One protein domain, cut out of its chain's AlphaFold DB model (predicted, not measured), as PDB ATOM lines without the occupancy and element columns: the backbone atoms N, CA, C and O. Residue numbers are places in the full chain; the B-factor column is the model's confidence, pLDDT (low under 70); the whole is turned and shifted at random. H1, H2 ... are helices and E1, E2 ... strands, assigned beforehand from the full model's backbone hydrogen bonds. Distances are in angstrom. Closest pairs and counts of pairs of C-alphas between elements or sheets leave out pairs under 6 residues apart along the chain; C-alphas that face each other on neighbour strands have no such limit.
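Overview. This is residues 2 to 105 of the 109 residues of the protein "Hypothetical protein" of Rotaria sp. Silwood1 (UniProt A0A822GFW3). A small antiparallel sheet of three strands has the long helix H3 running along one face and the short helix H4 over the opposite face, while H2 only grazes the sheet. H1 sits away from the sheet, toward the other end of the elongated outline, and the long unnamed stretch of residues 77 to 100 leads from H3 back to H4, with residues 83 to 89 sticking out. The printed part has 104 residues, with four named helices and three named strands in the order H1 E1 E2 E3 H2 H3 H4; the sheet runs E1 E2 E3 and the class is mixed, helices and strands. The whole is only just compact, close to loose, with a radius of gyration of the C-alphas of 15.4 A and spans of 46 by 25 by 25 A.

Arrangement. H1, residues 2 to 9, is not on the sheet. E1, residues 19 to 23, and E2, residues 26 to 34, form a hairpin, antiparallel at 134 degrees, with N 19 and O 34 2.8 A apart and N 23 and O 29 2.7 A apart, within hydrogen-bond range. E2 bends by 75 degrees at residue 29. E3, residues 40 to 42, forms a second hairpin with E2, antiparallel at 132 degrees, with N 33 and O 41 2.8 A apart, within hydrogen-bond range. The three strands are a meander, each the antiparallel neighbour of the one before; E1 and E3 are edge strands. H2, residues 44 to 48, only grazes the sheet with its residues 44 to 47; its closest C-alphas to E2 are those of Ala 46 and Ile 31, 5.5 A apart. H3, residues 55 to 76, is on the sheet at a height of 6.4 A, over E1 and E2, and runs along the strands, at 20 degrees to E1 on the local plane. The closest C-alphas of H3 and E1 are those of Gln 64 and Arg 19, 5.9 A apart. H4, residues 101 to 104, is on the opposite face at a height of 7.5 A, only just over E2, where 3 of its 4 C-alphas fall; the closest C-alphas of the two are those of Val 102 and Ala 33, 5.5 A apart. H1 and H3 are apart. Each O i to N i+4 pair of H1, H2 and H3 is within hydrogen-bond range; H4 is too short for such a pair.

Along the chain. H1 begins with C-alpha 2 at (161.422, 216.128, 207.560) and is 10.8 A long. E1 is 13.0 A, E2 17.7 A and E3 6.5 A long. H2 is 6.0 A long. H3 is 31.2 A long, from C-alpha 55 at (146.803, 211.418, 240.321) to C-alpha 76 at (163.994, 204.459, 215.243). H4, 5.8 A long, ends with C-alpha 104 at (158.828, 223.603, 224.750).

Size, cuts and confidence. The two C-alphas farthest apart are those of Gly 10 and Pro 55, 46.2 A. The printed part has no cut, and the link from H3 to H4, 24 residues, is long. Mean pLDDT of the printed part is 91.5; residues 98 to 99 are under 70.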
ATOM      1  N   GLY A   2     160.035 215.998 207.066       92.38
ATOM      2  CA  GLY A   2     161.422 216.128 207.560       92.38
ATOM      3  C   GLY A   2     162.509 215.510 206.667       92.38
ATOM      4  O   GLY A   2     163.519 216.156 206.413       92.38
ATOM      5  N   ASP A   3     162.282 214.305 206.132       93.38
ATOM      6  CA  ASP A   3     163.230 213.640 205.220       93.38
ATOM      7  C   ASP A   3     163.463 214.428 203.914       93.38
ATOM      8  O   ASP A   3     164.599 214.580 203.471       93.38
ATOM      9  N   GLU A   4     162.410 215.015 203.339       95.81
ATOM     10  CA  GLU A   4     162.514 215.839 202.124       95.81
ATOM     11  C   GLU A   4     163.316 217.123 202.372       95.81
ATOM     12  O   GLU A   4     164.196 217.470 201.587       95.81
ATOM     13  N   VAL A   5     163.078 217.793 203.506       95.31
ATOM     14  CA  VAL A   5     163.860 218.973 203.915       95.31
ATOM     15  C   VAL A   5     165.341 218.614 204.062       95.31
ATOM     16  O   VAL A   5     166.208 219.341 203.579       95.31
ATOM     17  N   ALA A   6     165.640 217.473 204.685       95.38
ATOM     18  CA  ALA A   6     167.008 217.021 204.905       95.38
ATOM     19  C   ALA A   6     167.752 216.730 203.596       95.38
ATOM     20  O   ALA A   6     168.894 217.160 203.428       95.38
ATOM     21  N   LYS A   7     167.086 216.050 202.653       96.50
ATOM     22  CA  LYS A   7     167.618 215.764 201.314       96.50
ATOM     23  C   LYS A   7     167.920 217.041 200.537       96.50
ATOM     24  O   LYS A   7     169.002 217.153 199.971       96.50
ATOM     25  N   LEU A   8     166.999 218.009 200.544       97.50
ATOM     26  CA  LEU A   8     167.170 219.284 199.840       97.50
ATOM     27  C   LEU A   8     168.325 220.121 200.400       97.50
ATOM     28  O   LEU A   8     169.033 220.775 199.640       97.50
ATOM     29  N   LEU A   9     168.526 220.092 201.719       96.25
ATOM     30  CA  LEU A   9     169.595 220.839 202.388       96.25
ATOM     31  C   LEU A   9     170.922 220.068 202.474       96.25
ATOM     32  O   LEU A   9     171.918 220.631 202.921       96.25
ATOM     33  N   GLY A  10     170.955 218.790 202.082       95.81
ATOM     34  CA  GLY A  10     172.145 217.944 202.208       95.81
ATOM     35  C   GLY A  10     172.589 217.712 203.658       95.81
ATOM     36  O   GLY A  10     173.777 217.525 203.912       95.81
ATOM     37  N   ILE A  11     171.656 217.745 204.616       93.75
ATOM     38  CA  ILE A  11     171.940 217.604 206.054       93.75
ATOM     39  C   ILE A  11     171.486 216.248 206.593       93.75
ATOM     40  O   ILE A  11     170.600 215.588 206.050       93.75
ATOM     41  N   THR A  12     172.073 215.828 207.713       90.38
ATOM     42  CA  THR A  12     171.574 214.663 208.451       90.38
ATOM     43  C   THR A  12     170.266 215.013 209.160       90.38
ATOM     44  O   THR A  12     170.145 216.096 209.728       90.38
ATOM     45  N   HIS A  13     169.307 214.088 209.173       91.25
ATOM     46  CA  HIS A  13     168.094 214.211 209.979       91.25
ATOM     47  C   HIS A  13     167.949 213.049 210.952       91.25
ATOM     48  O   HIS A  13     168.519 211.967 210.762       91.25
ATOM     49  N   ASP A  14     167.152 213.295 211.984       92.00
ATOM     50  CA  ASP A  14     166.824 212.319 213.006       92.00
ATOM     51  C   ASP A  14     165.423 212.562 213.576       92.00
ATOM     52  O   ASP A  14     164.795 213.578 213.281       92.00
ATOM     53  N   LEU A  15     164.924 211.610 214.363       91.94
ATOM     54  CA  LEU A  15     163.563 211.628 214.902       91.94
ATOM     55  C   LEU A  15     163.548 211.879 216.413       91.94
ATOM     56  O   LEU A  15     164.267 211.220 217.167       91.94
ATOM     57  N   VAL A  16     162.651 212.758 216.854       91.38
ATOM     58  CA  VAL A  16     162.308 212.968 218.270       91.38
ATOM     59  C   VAL A  16     160.880 212.496 218.534       91.38
ATOM     60  O   VAL A  16     160.033 212.549 217.641       91.38
ATOM     61  N   PHE A  17     160.596 212.028 219.754       92.94
ATOM     62  CA  PHE A  17     159.320 211.369 220.069       92.94
ATOM     63  C   PHE A  17     158.549 212.041 221.218       92.94
ATOM     64  O   PHE A  17     158.239 211.383 222.215       92.94
ATOM     65  N   PRO A  18     158.188 213.334 221.111       93.62
ATOM     66  CA  PRO A  18     157.415 213.998 222.150       93.62
ATOM     67  C   PRO A  18     155.947 213.538 222.165       93.62
ATOM     68  O   PRO A  18     155.368 213.161 221.142       93.62
ATOM     69  N   ARG A  19     155.305 213.615 223.333       94.38
ATOM     70  CA  ARG A  19     153.880 213.309 223.537       94.38
ATOM     71  C   ARG A  19     153.209 214.388 224.373       94.38
ATOM     72  O   ARG A  19     153.783 214.865 225.342       94.38
ATOM     73  N   LYS A  20     151.985 214.774 224.018       94.19
ATOM     74  CA  LYS A  20     151.189 215.735 224.798       94.19
ATOM     75  C   LYS A  20     150.592 215.047 226.024       94.19
ATOM     76  O   LYS A  20     150.161 213.903 225.921       94.19
ATOM     77  N   ILE A  21     150.514 215.764 227.138       96.00
ATOM     78  CA  ILE A  21     149.733 215.383 228.315       96.00
ATOM     79  C   ILE A  21     148.395 216.129 228.222       96.00
ATOM     80  O   ILE A  21     148.397 217.361 228.336       96.00
ATOM     81  N   PRO A  22     147.276 215.431 227.966       94.50
ATOM     82  CA  PRO A  22     145.964 216.061 227.876       94.50
ATOM     83  C   PRO A  22     145.482 216.558 229.243       94.50
ATOM     84  O   PRO A  22     145.865 216.023 230.286       94.50
ATOM     85  N   CYS A  23     144.620 217.567 229.223       93.81
ATOM     86  CA  CYS A  23     143.852 218.002 230.375       93.81
ATOM     87  C   CYS A  23     142.834 216.917 230.755       93.81
ATOM     88  O   CYS A  23     142.183 216.362 229.864       93.81
ATOM     89  N   PRO A  24     142.636 216.621 232.049       91.44
ATOM     90  CA  PRO A  24     141.511 215.801 232.480       91.44
ATOM     91  C   PRO A  24     140.190 216.378 231.956       91.44
ATOM     92  O   PRO A  24     139.944 217.576 232.086       91.44
ATOM     93  N   GLY A  25     139.366 215.532 231.335       89.69
ATOM     94  CA  GLY A  25     138.070 215.920 230.763       89.69
ATOM     95  C   GLY A  25     138.112 216.582 229.379       89.69
ATOM     96  O   GLY A  25     137.094 216.570 228.705       89.69
ATOM     97  N   GLU A  26     139.264 217.080 228.918       89.25
ATOM     98  CA  GLU A  26     139.397 217.818 227.648       89.25
ATOM     99  C   GLU A  26     140.651 217.358 226.885       89.25
ATOM    100  O   GLU A  26     141.732 217.942 227.003       89.25
ATOM    101  N   SER A  27     140.531 216.281 226.100       83.50
ATOM    102  CA  SER A  27     141.678 215.627 225.444       83.50
ATOM    103  C   SER A  27     142.387 216.489 224.400       83.50
ATOM    104  O   SER A  27     143.590 216.322 224.186       83.50
ATOM    105  N   GLU A  28     141.663 217.419 223.774       85.19
ATOM    106  CA  GLU A  28     142.207 218.340 222.769       85.19
ATOM    107  C   GLU A  28     143.046 219.460 223.401       85.19
ATOM    108  O   GLU A  28     143.917 220.046 222.748       85.19
ATOM    109  N   PHE A  29     142.842 219.732 224.694       89.62
ATOM    110  CA  PHE A  29     143.608 220.723 225.434       89.62
ATOM    111  C   PHE A  29     144.788 220.070 226.155       89.62
ATOM    112  O   PHE A  29     144.631 219.318 227.111       89.62
ATOM    113  N   ALA A  30     146.010 220.370 225.718       93.19
ATOM    114  CA  ALA A  30     147.215 219.848 226.354       93.19
ATOM    115  C   ALA A  30     147.703 220.769 227.483       93.19
ATOM    116  O   ALA A  30     147.944 221.958 227.267       93.19
ATOM    117  N   ILE A  31     147.921 220.199 228.668       95.38
ATOM    118  CA  ILE A  31     148.448 220.900 229.853       95.38
ATOM    119  C   ILE A  31     149.958 220.715 230.037       95.38
ATOM    120  O   ILE A  31     150.608 221.426 230.805       95.38
ATOM    121  N   GLY A  32     150.536 219.773 229.302       95.31
ATOM    122  CA  GLY A  32     151.965 219.535 229.293       95.31
ATOM    123  C   GLY A  32     152.398 218.680 228.117       95.31
ATOM    124  O   GLY A  32     151.602 218.336 227.239       95.31
ATOM    125  N   ALA A  33     153.675 218.331 228.102       95.50
ATOM    126  CA  ALA A  33     154.245 217.421 227.129       95.50
ATOM    127  C   ALA A  33     155.443 216.668 227.721       95.50
ATOM    128  O   ALA A  33     156.149 217.204 228.574       95.50
ATOM    129  N   VAL A  34     155.666 215.433 227.275       95.69
ATOM    130  CA  VAL A  34     156.757 214.556 227.715       95.69
ATOM    131  C   VAL A  34     157.644 214.133 226.555       95.69
ATOM    132  O   VAL A  34     157.162 213.988 225.431       95.69
ATOM    133  N   SER A  35     158.928 213.908 226.825       93.31
ATOM    134  CA  SER A  35     159.827 213.198 225.907       93.31
ATOM    135  C   SER A  35     159.884 211.701 226.213       93.31
ATOM    136  O   SER A  35     159.477 211.238 227.283       93.31
ATOM    137  N   GLU A  36     160.485 210.935 225.306       90.12
ATOM    138  CA  GLU A  36     160.828 209.523 225.510       90.12
ATOM    139  C   GLU A  36     161.779 209.278 226.700       90.12
ATOM    140  O   GLU A  36     161.841 208.165 227.236       90.12
ATOM    141  N   PHE A  37     162.510 210.314 227.119       88.56
ATOM    142  CA  PHE A  37     163.457 210.288 228.234       88.56
ATOM    143  C   PHE A  37     162.788 210.621 229.573       88.56
ATOM    144  O   PHE A  37     163.404 210.465 230.622       88.56
ATOM    145  N   GLY A  38     161.512 211.020 229.553       90.00
ATOM    146  CA  GLY A  38     160.754 211.386 230.748       90.00
ATOM    147  C   GLY A  38     160.880 212.854 231.153       90.00
ATOM    148  O   GLY A  38     160.331 213.225 232.187       90.00
ATOM    149  N   ASN A  39     161.540 213.697 230.349       93.31
ATOM    150  CA  ASN A  39     161.515 215.147 230.563       93.31
ATOM    151  C   ASN A  39     160.095 215.650 230.351       93.31
ATOM    152  O   ASN A  39     159.422 215.214 229.414       93.31
ATOM    153  N   VAL A  40     159.656 216.580 231.197       94.56
ATOM    154  CA  VAL A  40     158.289 217.095 231.168       94.56
ATOM    155  C   VAL A  40     158.296 218.608 231.081       94.56
ATOM    156  O   VAL A  40     158.959 219.284 231.864       94.56
ATOM    157  N   PHE A  41     157.501 219.129 230.159       95.38
ATOM    158  CA  PHE A  41     157.097 220.521 230.128       95.38
ATOM    159  C   PHE A  41     155.659 220.641 230.642       95.38
ATOM    160  O   PHE A  41     154.779 219.910 230.192       95.38
ATOM    161  N   TRP A  42     155.414 221.588 231.545       95.50
ATOM    162  CA  TRP A  42     154.077 221.951 232.019       95.50
ATOM    163  C   TRP A  42     153.775 223.393 231.641       95.50
ATOM    164  O   TRP A  42     154.593 224.282 231.905       95.50
ATOM    165  N   ASN A  43     152.592 223.633 231.078       94.31
ATOM    166  CA  ASN A  43     152.143 224.990 230.808       94.31
ATOM    167  C   ASN A  43     151.699 225.699 232.102       94.31
ATOM    168  O   ASN A  43     151.585 225.100 233.177       94.31
ATOM    169  N   ASP A  44     151.440 226.999 232.002       94.19
ATOM    170  CA  ASP A  44     151.054 227.798 233.166       94.19
ATOM    171  C   ASP A  44     149.687 227.414 233.730       94.19
ATOM    172  O   ASP A  44     149.467 227.562 234.928       94.19
ATOM    173  N   TYR A  45     148.785 226.885 232.901       94.00
ATOM    174  CA  TYR A  45     147.484 226.400 233.353       94.00
ATOM    175  C   TYR A  45     147.643 225.219 234.323       94.00
ATOM    176  O   TYR A  45     147.126 225.266 235.438       94.00
ATOM    177  N   ALA A  46     148.449 224.212 233.964       95.50
ATOM    178  CA  ALA A  46     148.755 223.084 234.846       95.50
ATOM    179  C   ALA A  46     149.330 223.534 236.195       95.50
ATOM    180  O   ALA A  46     148.935 223.014 237.239       95.50
ATOM    181  N   LYS A  47     150.248 224.510 236.174       95.88
ATOM    182  CA  LYS A  47     150.876 225.051 237.388       95.88
ATOM    183  C   LYS A  47     149.868 225.798 238.259       95.88
ATOM    184  O   LYS A  47     149.762 225.510 239.446       95.88
ATOM    185  N   LYS A  48     149.114 226.734 237.671       96.25
ATOM    186  CA  LYS A  48     148.161 227.597 238.388       96.25
ATOM    187  C   LYS A  48     147.020 226.811 239.030       96.25
ATOM    188  O   LYS A  48     146.580 227.174 240.113       96.25
ATOM    189  N   HIS A  49     146.568 225.739 238.384       94.81
ATOM    190  CA  HIS A  49     145.450 224.921 238.859       94.81
ATOM    191  C   HIS A  49     145.882 223.686 239.668       94.81
ATOM    192  O   HIS A  49     145.047 222.845 239.984       94.81
ATOM    193  N   GLY A  50     147.173 223.543 240.001       95.19
ATOM    194  CA  GLY A  50     147.667 222.421 240.810       95.19
ATOM    195  C   GLY A  50     147.585 221.047 240.131       95.19
ATOM    196  O   GLY A  50     147.815 220.029 240.781       95.19
ATOM    197  N   LEU A  51     147.318 221.003 238.820       95.69
ATOM    198  CA  LEU A  51     147.098 219.766 238.060       95.69
ATOM    199  C   LEU A  51     148.342 218.879 237.989       95.69
ATOM    200  O   LEU A  51     148.237 217.680 237.758       95.69
ATOM    201  N   ILE A  52     149.528 219.444 238.215       96.00
ATOM    202  CA  ILE A  52     150.785 218.689 238.219       96.00
ATOM    203  C   ILE A  52     150.767 217.600 239.299       96.00
ATOM    204  O   ILE A  52     151.381 216.562 239.100       96.00
ATOM    205  N   ASN A  53     150.044 217.781 240.406       94.56
ATOM    206  CA  ASN A  53     149.976 216.787 241.481       94.56
ATOM    207  C   ASN A  53     148.730 215.889 241.402       94.56
ATOM    208  O   ASN A  53     148.563 215.013 242.249       94.56
ATOM    209  N   ASP A  54     147.864 216.088 240.407       95.81
ATOM    210  CA  ASP A  54     146.653 215.292 240.236       95.81
ATOM    211  C   ASP A  54     147.016 213.835 239.869       95.81
ATOM    212  O   ASP A  54     147.770 213.612 238.911       95.81
ATOM    213  N   PRO A  55     146.499 212.821 240.594       96.38
ATOM    214  CA  PRO A  55     146.803 211.418 240.321       96.38
ATOM    215  C   PRO A  55     146.478 210.972 238.888       96.38
ATOM    216  O   PRO A  55     147.258 210.234 238.287       96.38
ATOM    217  N   SER A  56     145.373 211.454 238.310       95.75
ATOM    218  CA  SER A  56     144.971 211.131 236.935       95.75
ATOM    219  C   SER A  56     145.925 211.743 235.903       95.75
ATOM    220  O   SER A  56     146.255 211.115 234.894       95.75
ATOM    221  N   VAL A  57     146.449 212.941 236.185       96.81
ATOM    222  CA  VAL A  57     147.464 213.601 235.352       96.81
ATOM    223  C   VAL A  57     148.797 212.868 235.448       96.81
ATOM    224  O   VAL A  57     149.461 212.673 234.429       96.81
ATOM    225  N   GLN A  58     149.185 212.411 236.640       96.88
ATOM    226  CA  GLN A  58     150.393 211.605 236.825       96.88
ATOM    227  C   GLN A  58     150.306 210.255 236.105       96.88
ATOM    228  O   GLN A  58     151.271 209.845 235.455       96.88
ATOM    229  N   GLU A  59     149.150 209.594 236.152       96.81
ATOM    230  CA  GLU A  59     148.906 208.367 235.394       96.81
ATOM    231  C   GLU A  59     148.978 208.624 233.880       96.81
ATOM    232  O   GLU A  59     149.679 207.912 233.156       96.81
ATOM    233  N   SER A  60     148.317 209.683 233.403       96.75
ATOM    234  CA  SER A  60     148.359 210.104 231.999       96.75
ATOM    235  C   SER A  60     149.790 210.390 231.537       96.75
ATOM    236  O   SER A  60     150.227 209.864 230.514       96.75
ATOM    237  N   LYS A  61     150.570 211.139 232.327       96.94
ATOM    238  CA  LYS A  61     151.992 211.410 232.075       96.94
ATOM    239  C   LYS A  61     152.775 210.110 231.877       96.94
ATOM    240  O   LYS A  61     153.500 209.987 230.892       96.94
ATOM    241  N   ASN A  62     152.612 209.134 232.772       97.19
ATOM    242  CA  ASN A  62     153.324 207.857 232.685       97.19
ATOM    243  C   ASN A  62     152.937 207.076 231.418       97.19
ATOM    244  O   ASN A  62     153.824 206.641 230.684       97.19
ATOM    245  N   LYS A  63     151.640 207.009 231.088       97.12
ATOM    246  CA  LYS A  63     151.157 206.399 229.835       97.12
ATOM    247  C   LYS A  63     151.761 207.066 228.596       97.12
ATOM    248  O   LYS A  63     152.151 206.388 227.650       97.12
ATOM    249  N   GLN A  64     151.874 208.396 228.587       97.38
ATOM    250  CA  GLN A  64     152.472 209.115 227.458       97.38
ATOM    251  C   GLN A  64     153.984 208.888 227.346       97.38
ATOM    252  O   GLN A  64     154.497 208.833 226.231       97.38
ATOM    253  N   ILE A  65     154.697 208.705 228.463       97.12
ATOM    254  CA  ILE A  65     156.119 208.325 228.448       97.12
ATOM    255  C   ILE A  65     156.289 206.923 227.849       97.12
ATOM    256  O   ILE A  65     157.171 206.709 227.016       97.12
ATOM    257  N   GLU A  66     155.448 205.967 228.238       97.69
ATOM    258  CA  GLU A  66     155.469 204.612 227.675       97.69
ATOM    259  C   GLU A  66     155.182 204.622 226.173       97.69
ATOM    260  O   GLU A  66     155.913 204.004 225.398       97.69
ATOM    261  N   GLU A  67     154.191 205.400 225.738       97.69
ATOM    262  CA  GLU A  67     153.881 205.556 224.318       97.69
ATOM    263  C   GLU A  67     155.024 206.233 223.544       97.69
ATOM    264  O   GLU A  67     155.359 205.800 222.440       97.69
ATOM    265  N   ALA A  68     155.672 207.255 224.115       96.12
ATOM    266  CA  ALA A  68     156.856 207.882 223.524       96.12
ATOM    267  C   ALA A  68     157.983 206.856 223.312       96.12
ATOM    268  O   ALA A  68     158.560 206.765 222.225       96.12
ATOM    269  N   ARG A  69     158.253 206.022 224.325       95.69
ATOM    270  CA  ARG A  69     159.259 204.950 224.256       95.69
ATOM    271  C   ARG A  69     158.893 203.882 223.230       95.69
ATOM    272  O   ARG A  69     159.758 203.473 222.457       95.69
ATOM    273  N   ARG A  70     157.624 203.467 223.174       96.75
ATOM    274  CA  ARG A  70     157.132 202.502 222.182       96.75
ATOM    275  C   ARG A  70     157.314 203.041 220.761       96.75
ATOM    276  O   ARG A  70     157.849 202.336 219.909       96.75
ATOM    277  N   ARG A  71     156.943 204.302 220.505       95.94
ATOM    278  CA  ARG A  71     157.153 204.959 219.201       95.94
ATOM    279  C   ARG A  71     158.625 205.053 218.835       95.94
ATOM    280  O   ARG A  71     158.974 204.726 217.705       95.94
ATOM    281  N   LYS A  72     159.489 205.426 219.784       94.19
ATOM    282  CA  LYS A  72     160.940 205.408 219.574       94.19
ATOM    283  C   LYS A  72     161.406 204.026 219.126       94.19
ATOM    284  O   LYS A  72     162.083 203.925 218.112       94.19
ATOM    285  N   GLN A  73     161.013 202.962 219.823       94.19
ATOM    286  CA  GLN A  73     161.397 201.597 219.449       94.19
ATOM    287  C   GLN A  73     160.916 201.222 218.041       94.19
ATOM    288  O   GLN A  73     161.699 200.686 217.262       94.19
ATOM    289  N   VAL A  74     159.664 201.538 217.699       95.69
ATOM    290  CA  VAL A  74     159.074 201.200 216.393       95.69
ATOM    291  C   VAL A  74     159.717 201.984 215.248       95.69
ATOM    292  O   VAL A  74     160.079 201.392 214.237       95.69
ATOM    293  N   TYR A  75     159.865 203.303 215.386       93.00
ATOM    294  CA  TYR A  75     160.275 204.168 214.274       93.00
ATOM    295  C   TYR A  75     161.790 204.337 214.149       93.00
ATOM    296  O   TYR A  75     162.303 204.435 213.038       93.00
ATOM    297  N   ARG A  76     162.526 204.371 215.265       92.50
ATOM    298  CA  ARG A  76     163.994 204.459 215.243       92.50
ATOM    299  C   ARG A  76     164.645 203.081 215.118       92.50
ATOM    300  O   ARG A  76     165.714 202.954 214.518       92.50
ATOM    301  N   GLY A  77     164.030 202.045 215.691       90.62
ATOM    302  CA  GLY A  77     164.598 200.700 215.723       90.62
ATOM    303  C   GLY A  77     165.988 200.686 216.364       90.62
ATOM    304  O   GLY A  77     166.179 201.175 217.476       90.62
ATOM    305  N   LYS A  78     166.973 200.137 215.643       89.62
ATOM    306  CA  LYS A  78     168.376 200.032 216.087       89.62
ATOM    307  C   LYS A  78     169.248 201.232 215.688       89.62
ATOM    308  O   LYS A  78     170.445 201.222 215.967       89.62
ATOM    309  N   ARG A  79     168.693 202.239 215.003       90.12
ATOM    310  CA  ARG A  79     169.463 203.406 214.552       90.12
ATOM    311  C   ARG A  79     169.873 204.254 215.754       90.12
ATOM    312  O   ARG A  79     169.019 204.692 216.525       90.12
ATOM    313  N   GLN A  80     171.171 204.509 215.886       86.75
ATOM    314  CA  GLN A  80     171.688 205.375 216.943       86.75
ATOM    315  C   GLN A  80     171.158 206.812 216.780       86.75
ATOM    316  O   GLN A  80     170.959 207.250 215.641       86.75
ATOM    317  N   PRO A  81     170.882 207.523 217.888       85.75
ATOM    318  CA  PRO A  81     170.564 208.945 217.846       85.75
ATOM    319  C   PRO A  81     171.744 209.770 217.341       85.75
ATOM    320  O   PRO A  81     172.895 209.332 217.392       85.75
ATOM    321  N   LEU A  82     171.446 210.967 216.836       86.12
ATOM    322  CA  LEU A  82     172.477 211.978 216.638       86.12
ATOM    323  C   LEU A  82     173.114 212.318 217.984       86.12
ATOM    324  O   LEU A  82     172.416 212.604 218.953       86.12
ATOM    325  N   ASN A  83     174.443 212.291 218.012       79.12
ATOM    326  CA  ASN A  83     175.223 212.660 219.182       79.12
ATOM    327  C   ASN A  83     175.656 214.124 219.066       79.12
ATOM    328  O   ASN A  83     176.033 214.565 217.979       79.12
ATOM    329  N   ASP A  84     175.646 214.821 220.201       79.69
ATOM    330  CA  ASP A  84     176.192 216.166 220.404       79.69
ATOM    331  C   ASP A  84     175.685 217.238 219.421       79.69
ATOM    332  O   ASP A  84     176.254 217.510 218.359       79.69
ATOM    333  N   LEU A  85     174.587 217.887 219.815       86.62
ATOM    334  CA  LEU A  85     174.011 219.021 219.094       86.62
ATOM    335  C   LEU A  85     174.553 220.380 219.569       86.62
ATOM    336  O   LEU A  85     174.093 221.416 219.082       86.62
ATOM    337  N   ASN A  86     175.520 220.413 220.493       88.06
ATOM    338  CA  ASN A  86     176.027 221.674 221.027       88.06
ATOM    339  C   ASN A  86     176.700 222.514 219.938       88.06
ATOM    340  O   ASN A  86     177.473 222.022 219.118       88.06
ATOM    341  N   GLY A  87     176.378 223.809 219.919       90.00
ATOM    342  CA  GLY A  87     176.900 224.745 218.921       90.00
ATOM    343  C   GLY A  87     176.390 224.515 217.493       90.00
ATOM    344  O   GLY A  87     176.870 225.178 216.576       90.00
ATOM    345  N   LYS A  88     175.429 223.604 217.279       89.94
ATOM    346  CA  LYS A  88     174.820 223.361 215.965       89.94
ATOM    347  C   LYS A  88     173.497 224.109 215.821       89.94
ATOM    348  O   LYS A  88     172.739 224.269 216.775       89.94
ATOM    349  N   THR A  89     173.179 224.507 214.594       91.19
ATOM    350  CA  THR A  89     171.827 224.944 214.231       91.19
ATOM    351  C   THR A  89     170.944 223.717 214.020       91.19
ATOM    352  O   THR A  89     171.256 222.866 213.188       91.19
ATOM    353  N   VAL A  90     169.839 223.631 214.760       91.12
ATOM    354  CA  VAL A  90     168.862 222.536 214.658       91.12
ATOM    355  C   VAL A  90     167.597 223.046 213.979       91.12
ATOM    356  O   VAL A  90     167.064 224.087 214.359       91.12
ATOM    357  N   ILE A  91     167.103 222.297 212.993       91.69
ATOM    358  CA  ILE A  91     165.836 222.574 212.312       91.69
ATOM    359  C   ILE A  91     164.811 221.550 212.798       91.69
ATOM    360  O   ILE A  91     164.941 220.358 212.527       91.69
ATOM    361  N   LEU A  92     163.790 222.015 213.519       91.06
ATOM    362  CA  LEU A  92     162.632 221.199 213.883       91.06
ATOM    363  C   LEU A  92     161.603 221.266 212.756       91.06
ATOM    364  O   LEU A  92     161.175 222.352 212.368       91.06
ATOM    365  N   VAL A  93     161.218 220.103 212.237       91.50
ATOM    366  CA  VAL A  93     160.254 219.981 211.141       91.50
ATOM    367  C   VAL A  93     159.049 219.191 211.629       91.50
ATOM    368  O   VAL A  93     159.199 218.079 212.132       91.50
ATOM    369  N   ASP A  94     157.868 219.760 211.430       88.19
ATOM    370  CA  ASP A  94     156.574 219.130 211.668       88.19
ATOM    371  C   ASP A  94     155.709 219.324 210.416       88.19
ATOM    372  O   ASP A  94     155.919 220.281 209.665       88.19
ATOM    373  N   ASP A  95     154.776 218.414 210.147       84.50
ATOM    374  CA  ASP A  95     153.839 218.562 209.027       84.50
ATOM    375  C   ASP A  95     152.653 219.480 209.375       84.50
ATOM    376  O   ASP A  95     152.070 220.088 208.474       84.50
ATOM    377  N   GLY A  96     152.364 219.671 210.668       76.69
ATOM    378  CA  GLY A  96     151.402 220.659 211.151       76.69
ATOM    379  C   GLY A  96     151.440 220.886 212.666       76.69
ATOM    380  O   GLY A  96     151.209 219.979 213.461       76.69
ATOM    381  N   LEU A  97     151.630 222.141 213.086       71.19
ATOM    382  CA  LEU A  97     151.658 222.528 214.499       71.19
ATOM    383  C   LEU A  97     150.280 223.000 214.980       71.19
ATOM    384  O   LEU A  97     149.892 224.138 214.744       71.19
ATOM    385  N   ALA A  98     149.564 222.151 215.724       68.69
ATOM    386  CA  ALA A  98     148.278 222.546 216.315       68.69
ATOM    387  C   ALA A  98     148.434 223.562 217.467       68.69
ATOM    388  O   ALA A  98     147.804 224.611 217.466       68.69
ATOM    389  N   THR A  99     149.268 223.253 218.470       69.31
ATOM    390  CA  THR A  99     149.435 224.094 219.680       69.31
ATOM    391  C   THR A  99     150.890 224.346 220.070       69.31
ATOM    392  O   THR A  99     151.151 225.043 221.044       69.31
ATOM    393  N   GLY A 100     151.855 223.740 219.370       78.06
ATOM    394  CA  GLY A 100     153.288 223.918 219.630       78.06
ATOM    395  C   GLY A 100     153.785 223.468 221.013       78.06
ATOM    396  O   GLY A 100     154.974 223.573 221.279       78.06
ATOM    397  N   ILE A 101     152.932 222.937 221.898       81.69
ATOM    398  CA  ILE A 101     153.309 222.646 223.295       81.69
ATOM    399  C   ILE A 101     154.505 221.688 223.405       81.69
ATOM    400  O   ILE A 101     155.352 221.854 224.278       81.69
ATOM    401  N   VAL A 102     154.619 220.741 222.469       82.44
ATOM    402  CA  VAL A 102     155.726 219.779 222.378       82.44
ATOM    403  C   VAL A 102     157.077 220.430 222.060       82.44
ATOM    404  O   VAL A 102     158.104 219.852 222.399       82.44
ATOM    405  N   LEU A 103     157.091 221.631 221.467       84.62
ATOM    406  CA  LEU A 103     158.315 222.375 221.138       84.62
ATOM    407  C   LEU A 103     159.009 222.948 222.381       84.62
ATOM    408  O   LEU A 103     160.181 223.295 222.325       84.62
ATOM    409  N   ASN A 104     158.297 223.040 223.507       83.94
ATOM    410  CA  ASN A 104     158.828 223.603 224.750       83.94
ATOM    411  C   ASN A 104     159.558 222.562 225.611       83.94
ATOM    412  O   ASN A 104     160.048 222.882 226.695       83.94
ATOM    413  N   ILE A 105     159.604 221.303 225.168       79.50
ATOM    414  CA  ILE A 105     160.322 220.258 225.887       79.50
ATOM    415  C   ILE A 105     161.816 220.446 225.645       79.50
ATOM    416  O   ILE A 105     162.296 220.323 224.521       79.50
TER     417      ILE A 105